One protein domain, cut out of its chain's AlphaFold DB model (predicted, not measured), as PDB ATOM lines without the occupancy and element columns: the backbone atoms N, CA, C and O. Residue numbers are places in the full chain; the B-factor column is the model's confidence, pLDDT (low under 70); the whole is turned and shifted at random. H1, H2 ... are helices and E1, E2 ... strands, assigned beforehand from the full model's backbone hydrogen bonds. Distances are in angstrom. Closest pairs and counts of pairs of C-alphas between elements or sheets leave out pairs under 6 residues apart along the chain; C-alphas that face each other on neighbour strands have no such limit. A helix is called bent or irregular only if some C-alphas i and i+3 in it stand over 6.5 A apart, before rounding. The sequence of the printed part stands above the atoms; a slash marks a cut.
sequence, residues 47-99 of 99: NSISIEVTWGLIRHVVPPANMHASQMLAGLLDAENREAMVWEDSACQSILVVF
ATOM      1  N   ASN A  47       7.517  31.954 -39.474       88.06
ATOM      2  CA  ASN A  47       7.956  33.185 -40.121       88.06
ATOM      3  C   ASN A  47       8.927  33.911 -39.188       88.06
ATOM      4  O   ASN A  47       8.620  34.094 -38.011       88.06
ATOM      5  N   SER A  48      10.083  34.300 -39.707       85.00
ATOM      6  CA  SER A  48      11.059  35.133 -39.012       85.00
ATOM      7  C   SER A  48      11.123  36.470 -39.740       85.00
ATOM      8  O   SER A  48      11.321  36.482 -40.949       85.00
ATOM      9  N   ILE A  49      10.903  37.572 -39.023       87.44
ATOM     10  CA  ILE A  49      10.779  38.921 -39.586       87.44
ATOM     11  C   ILE A  49      11.802  39.830 -38.903       87.44
ATOM     12  O   ILE A  49      11.988  39.738 -37.693       87.44
ATOM     13  N   SER A  50      12.425  40.713 -39.676       86.62
ATOM     14  CA  SER A  50      13.255  41.821 -39.209       86.62
ATOM     15  C   SER A  50      12.714  43.134 -39.777       86.62
ATOM     16  O   SER A  50      12.165  43.155 -40.882       86.62
ATOM     17  N   ILE A  51      12.853  44.218 -39.017       86.62
ATOM     18  CA  ILE A  51      12.453  45.564 -39.424       86.62
ATOM     19  C   ILE A  51      13.591  46.545 -39.167       86.62
ATOM     20  O   ILE A  51      14.157  46.586 -38.076       86.62
ATOM     21  N   GLU A  52      13.925  47.342 -40.176       85.19
ATOM     22  CA  GLU A  52      14.896  48.422 -40.034       85.19
ATOM     23  C   GLU A  52      14.290  49.590 -39.249       85.19
ATOM     24  O   GLU A  52      13.215  50.086 -39.587       85.19
ATOM     25  N   VAL A  53      14.998  50.059 -38.221       85.19
ATOM     26  CA  VAL A  53      14.499  51.103 -37.309       85.19
ATOM     27  C   VAL A  53      14.319  52.450 -38.017       85.19
ATOM     28  O   VAL A  53      13.347  53.153 -37.755       85.19
ATOM     29  N   THR A  54      15.231  52.802 -38.926       84.31
ATOM     30  CA  THR A  54      15.286  54.139 -39.538       84.31
ATOM     31  C   THR A  54      14.208  54.347 -40.605       84.31
ATOM     32  O   THR A  54      13.559  55.391 -40.628       84.31
ATOM     33  N   TRP A  55      13.992  53.355 -41.474       85.75
ATOM     34  CA  TRP A  55      13.097  53.477 -42.637       85.75
ATOM     35  C   TRP A  55      11.933  52.481 -42.641       85.75
ATOM     36  O   TRP A  55      11.090  52.535 -43.534       85.75
ATOM     37  N   GLY A  56      11.864  51.569 -41.666       85.06
ATOM     38  CA  GLY A  56      10.793  50.577 -41.576       85.06
ATOM     39  C   GLY A  56      10.860  49.480 -42.641       85.06
ATOM     40  O   GLY A  56       9.839  48.857 -42.927       85.06
ATOM     41  N   LEU A  57      12.026  49.237 -43.251       86.75
ATOM     42  CA  LEU A  57      12.195  48.175 -44.244       86.75
ATOM     43  C   LEU A  57      11.980  46.802 -43.593       86.75
ATOM     44  O   LEU A  57      12.672  46.454 -42.638       86.75
ATOM     45  N   ILE A  58      11.035  46.021 -44.122       87.69
ATOM     46  CA  ILE A  58      10.685  44.694 -43.602       87.69
ATOM     47  C   ILE A  58      11.394  43.614 -44.417       87.69
ATOM     48  O   ILE A  58      11.231  43.532 -45.634       87.69
ATOM     49  N   ARG A  59      12.121  42.737 -43.725       87.12
ATOM     50  CA  ARG A  59      12.741  41.528 -44.283       87.12
ATOM     51  C   ARG A  59      12.159  40.300 -43.602       87.12
ATOM     52  O   ARG A  59      11.851  40.352 -42.412       87.12
ATOM     53  N   HIS A  60      12.003  39.192 -44.323       89.12
ATOM     54  CA  HIS A  60      11.484  37.968 -43.717       89.12
ATOM     55  C   HIS A  60      12.005  36.686 -44.370       89.12
ATOM     56  O   HIS A  60      12.326  36.660 -45.556       89.12
ATOM     57  N   VAL A  61      12.044  35.610 -43.585       89.25
ATOM     58  CA  VAL A  61      12.404  34.253 -44.014       89.25
ATOM     59  C   VAL A  61      11.394  33.274 -43.425       89.25
ATOM     60  O   VAL A  61      11.041  33.368 -42.248       89.25
ATOM     61  N   VAL A  62      10.927  32.317 -44.232       91.00
ATOM     62  CA  VAL A  62       9.909  31.330 -43.831       91.00
ATOM     63  C   VAL A  62      10.488  29.910 -43.871       91.00
ATOM     64  O   VAL A  62      10.247  29.170 -44.825       91.00
ATOM     65  N   PRO A  63      11.290  29.502 -42.870       89.94
ATOM     66  CA  PRO A  63      11.809  28.141 -42.801       89.94
ATOM     67  C   PRO A  63      10.763  27.128 -42.306       89.94
ATOM     68  O   PRO A  63       9.765  27.492 -41.667       89.94
ATOM     69  N   PRO A  64      11.034  25.823 -42.475       92.44
ATOM     70  CA  PRO A  64      10.291  24.777 -41.785       92.44
ATOM     71  C   PRO A  64      10.291  24.979 -40.261       92.44
ATOM     72  O   PRO A  64      11.266  25.448 -39.668       92.44
ATOM     73  N   ALA A  65       9.197  24.594 -39.600       90.06
ATOM     74  CA  ALA A  65       8.950  24.922 -38.192       90.06
ATOM     75  C   ALA A  65       9.991  24.360 -37.203       90.06
ATOM     76  O   ALA A  65      10.076  24.837 -36.072       90.06
ATOM     77  N   ASN A  66      10.769  23.351 -37.604       90.31
ATOM     78  CA  ASN A  66      11.788  22.714 -36.771       90.31
ATOM     79  C   ASN A  66      13.147  23.427 -36.778       90.31
ATOM     80  O   ASN A  66      13.983  23.101 -35.937       90.31
ATOM     81  N   MET A  67      13.393  24.360 -37.703       87.94
ATOM     82  CA  MET A  67      14.654  25.105 -37.730       87.94
ATOM     83  C   MET A  67      14.771  26.014 -36.505       87.94
ATOM     84  O   MET A  67      13.766  26.518 -35.998       87.94
ATOM     85  N   HIS A  68      15.989  26.268 -36.026       82.81
ATOM     86  CA  HIS A  68      16.219  27.203 -34.923       82.81
ATOM     87  C   HIS A  68      16.211  28.659 -35.425       82.81
ATOM     88  O   HIS A  68      16.430  28.908 -36.607       82.81
ATOM     89  N   ALA A  69      15.852  29.632 -34.578       72.00
ATOM     90  CA  ALA A  69      15.759  31.041 -34.996       72.00
ATOM     91  C   ALA A  69      17.137  31.633 -35.341       72.00
ATOM     92  O   ALA A  69      17.266  32.292 -36.364       72.00
ATOM     93  N   SER A  70      18.177  31.269 -34.584       76.50
ATOM     94  CA  SER A  70      19.556  31.721 -34.834       76.50
ATOM     95  C   SER A  70      20.090  31.371 -36.227       76.50
ATOM     96  O   SER A  70      20.929  32.081 -36.766       76.50
ATOM     97  N   GLN A  71      19.591  30.296 -36.843       81.94
ATOM     98  CA  GLN A  71      19.992  29.900 -38.195       81.94
ATOM     99  C   GLN A  71      19.419  30.835 -39.270       81.94
ATOM    100  O   GLN A  71      19.908  30.835 -40.394       81.94
ATOM    101  N   MET A  72      18.375  31.605 -38.947       81.25
ATOM    102  CA  MET A  72      17.688  32.501 -39.882       81.25
ATOM    103  C   MET A  72      18.277  33.906 -39.894       81.25
ATOM    104  O   MET A  72      17.983  34.671 -40.807       81.25
ATOM    105  N   LEU A  73      19.116  34.240 -38.912       78.81
ATOM    106  CA  LEU A  73      19.673  35.577 -38.754       78.81
ATOM    107  C   LEU A  73      20.459  36.018 -39.997       78.81
ATOM    108  O   LEU A  73      20.278  37.133 -40.469       78.81
ATOM    109  N   ALA A  74      21.225  35.108 -40.602       77.44
ATOM    110  CA  ALA A  74      21.945  35.362 -41.851       77.44
ATOM    111  C   ALA A  74      21.028  35.624 -43.062       77.44
ATOM    112  O   ALA A  74      21.458  36.227 -44.033       77.44
ATOM    113  N   GLY A  75      19.775  35.158 -43.028       79.19
ATOM    114  CA  GLY A  75      18.784  35.461 -44.065       79.19
ATOM    115  C   GLY A  75      17.995  36.747 -43.800       79.19
ATOM    116  O   GLY A  75      17.270  37.205 -44.677       79.19
ATOM    117  N   LEU A  76      18.110  37.316 -42.596       82.38
ATOM    118  CA  LEU A  76      17.448  38.558 -42.189       82.38
ATOM    119  C   LEU A  76      18.398  39.756 -42.168       82.38
ATOM    120  O   LEU A  76      17.938  40.889 -42.306       82.38
ATOM    121  N   LEU A  77      19.694  39.504 -41.982       83.56
ATOM    122  CA  LEU A  77      20.754  40.496 -42.035       83.56
ATOM    123  C   LEU A  77      21.521  40.355 -43.352       83.56
ATOM    124  O   LEU A  77      22.128  39.327 -43.632       83.56
ATOM    125  N   ASP A  78      21.510  41.419 -44.138       76.25
ATOM    126  CA  ASP A  78      22.329  41.630 -45.326       76.25
ATOM    127  C   ASP A  78      23.303  42.805 -45.117       76.25
ATOM    128  O   ASP A  78      23.220  43.542 -44.130       76.25
ATOM    129  N   ALA A  79      24.223  42.989 -46.065       76.44
ATOM    130  CA  ALA A  79      25.215  44.065 -46.037       76.44
ATOM    131  C   ALA A  79      24.614  45.478 -46.181       76.44
ATOM    132  O   ALA A  79      25.333  46.462 -46.021       76.44
ATOM    133  N   GLU A  80      23.320  45.601 -46.497       76.94
ATOM    134  CA  GLU A  80      22.632  46.891 -46.576       76.94
ATOM    135  C   GLU A  80      22.126  47.356 -45.205       76.94
ATOM    136  O   GLU A  80      21.719  48.511 -45.067       76.94
ATOM    137  N   ASN A  81      22.174  46.500 -44.176       77.25
ATOM    138  CA  ASN A  81      21.911  46.919 -42.803       77.25
ATOM    139  C   ASN A  81      22.987  47.901 -42.347       77.25
ATOM    140  O   ASN A  81      24.165  47.566 -42.244       77.25
ATOM    141  N   ARG A  82      22.559  49.135 -42.080       69.06
ATOM    142  CA  ARG A  82      23.450  50.240 -41.706       69.06
ATOM    143  C   ARG A  82      23.671  50.365 -40.203       69.06
ATOM    144  O   ARG A  82      24.555  51.103 -39.783       69.06
ATOM    145  N   GLU A  83      22.874  49.657 -39.412       74.12
ATOM    146  CA  GLU A  83      22.936  49.701 -37.957       74.12
ATOM    147  C   GLU A  83      23.883  48.625 -37.421       74.12
ATOM    148  O   GLU A  83      23.836  47.469 -37.839       74.12
ATOM    149  N   ALA A  84      24.722  48.997 -36.454       73.00
ATOM    150  CA  ALA A  84      25.675  48.088 -35.815       73.00
ATOM    151  C   ALA A  84      25.040  47.200 -34.725       73.00
ATOM    152  O   ALA A  84      25.721  46.370 -34.128       73.00
ATOM    153  N   MET A  85      23.748  47.388 -34.427       79.94
ATOM    154  CA  MET A  85      23.069  46.716 -33.321       79.94
ATOM    155  C   MET A  85      21.748  46.091 -33.763       79.94
ATOM    156  O   MET A  85      20.966  46.697 -34.493       79.94
ATOM    157  N   VAL A  86      21.498  44.875 -33.278       81.25
ATOM    158  CA  VAL A  86      20.268  44.114 -33.507       81.25
ATOM    159  C   VAL A  86      19.582  43.891 -32.166       81.25
ATOM    160  O   VAL A  86      20.219  43.488 -31.193       81.25
ATOM    161  N   TRP A  87      18.273  44.136 -32.122       81.38
ATOM    162  CA  TRP A  87      17.429  43.793 -30.983       81.38
ATOM    163  C   TRP A  87      16.592  42.568 -31.335       81.38
ATOM    164  O   TRP A  87      15.818  42.595 -32.290       81.38
ATOM    165  N   GLU A  88      16.740  41.505 -30.551       79.50
ATOM    166  CA  GLU A  88      15.936  40.290 -30.669       79.50
ATOM    167  C   GLU A  88      14.917  40.207 -29.524       79.50
ATOM    168  O   GLU A  88      15.139  40.714 -28.420       79.50
ATOM    169  N   ASP A  89      13.778  39.563 -29.782       77.75
ATOM    170  CA  ASP A  89      12.841  39.207 -28.720       77.75
ATOM    171  C   ASP A  89      13.403  38.066 -27.849       77.75
ATOM    172  O   ASP A  89      14.291  37.321 -28.253       77.75
ATOM    173  N   SER A  90      12.863  37.877 -26.644       72.12
ATOM    174  CA  SER A  90      13.372  36.868 -25.700       72.12
ATOM    175  C   SER A  90      13.229  35.412 -26.168       72.12
ATOM    176  O   SER A  90      13.883  34.524 -25.615       72.12
ATOM    177  N   ALA A  91      12.380  35.137 -27.160       63.97
ATOM    178  CA  ALA A  91      12.251  33.824 -27.780       63.97
ATOM    179  C   ALA A  91      13.327  33.568 -28.851       63.97
ATOM    180  O   ALA A  91      13.557  32.401 -29.193       63.97
ATOM    181  N   CYS A  92      14.002  34.613 -29.330       61.28
ATOM    182  CA  CYS A  92      15.210  34.555 -30.142       61.28
ATOM    183  C   CYS A  92      16.437  34.738 -29.229       61.28
ATOM    184  O   CYS A  92      16.893  35.834 -28.941       61.28
ATOM    185  N   GLN A  93      16.960  33.626 -28.707       50.12
ATOM    186  CA  GLN A  93      18.196  33.619 -27.914       50.12
ATOM    187  C   GLN A  93      19.429  33.443 -28.814       50.12
ATOM    188  O   GLN A  93      20.242  32.541 -28.602       50.12
ATOM    189  N   SER A  94      19.549  34.260 -29.860       44.84
ATOM    190  CA  SER A  94      20.740  34.306 -30.711       44.84
ATOM    191  C   SER A  94      21.626  35.442 -30.199       44.84
ATOM    192  O   SER A  94      21.307  36.612 -30.356       44.84
ATOM    193  N   ILE A  95      22.753  35.126 -29.557       34.56
ATOM    194  CA  ILE A  95      23.796  36.136 -29.335       34.56
ATOM    195  C   ILE A  95      24.501  36.331 -30.679       34.56
ATOM    196  O   ILE A  95      25.289  35.480 -31.090       34.56
ATOM    197  N   LEU A  96      24.216  37.439 -31.360       35.81
ATOM    198  CA  LEU A  96      25.093  37.987 -32.390       35.81
ATOM    199  C   LEU A  96      25.565  39.362 -31.916       35.81
ATOM    200  O   LEU A  96      24.886  40.368 -32.090       35.81
ATOM    201  N   VAL A  97      26.733  39.388 -31.276       29.70
ATOM    202  CA  VAL A  97      27.510  40.620 -31.127       29.70
ATOM    203  C   VAL A  97      28.338  40.735 -32.400       29.70
ATOM    204  O   VAL A  97      29.261  39.945 -32.601       29.70
ATOM    205  N   VAL A  98      27.965  41.654 -33.288       28.16
ATOM    206  CA  VAL A  98      28.822  42.061 -34.407       28.16
ATOM    207  C   VAL A  98      29.665  43.229 -33.898       28.16
ATOM    208  O   VAL A  98      29.108  44.212 -33.414       28.16
ATOM    209  N   PHE A  99      30.989  43.067 -33.925       34.56
ATOM    210  CA  PHE A  99      31.966  44.122 -33.636       34.56
ATOM    211  C   PHE A  99      32.367  44.823 -34.932       34.56
ATOM    212  O   PHE A  99      32.453  44.110 -35.961       34.56
TER     213      PHE A  99
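This is residues 47 to 99 of the 99 residues of an uncharacterized protein of Synechococcus sp. SB0672_bin_10 (UniProt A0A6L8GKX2). Little regular structure: a small hairpin of two strands, E1 and E2, has one short helix, H1, over one face, packed there with residues 72 to 76, and residues 77 to 99 form a long stretch with no named element. The printed part has 53 residues, 15 of them in E1, E2 and H1, in that order, the strands antiparallel; the class is mixed. The whole is compact, with a radius of gyration of the C-alphas of 11.1 A and spans of 31 by 22 by 19 A.

E1, residues 48 to 51, begins at C-alpha 48 (11.059, 35.133, -39.012) and is 10.5 A long. E2, residues 58 to 61, is 10.6 A long. H1, residues 70 to 76, is 10.3 A long and ends at C-alpha 76 (17.448, 38.558, -42.189). H1 is only just irregular: C-alphas 71 and 74 are 6.9 A apart.

In the hairpin of E1 and E2, N 50 and O 59 are 2.8 A apart, within hydrogen-bond range. The closest C-alphas of E2 and H1, Arg 59 and Leu 76, are 5.9 A apart. In H1, 1 of 3 O i to N i+4 pairs and 2 of 4 O i to N i+3 pairs are within range.

The printed part has no cut and no long link between named elements. Its mean pLDDT is 75.7; residues 82 and 91 to 99 are under 70.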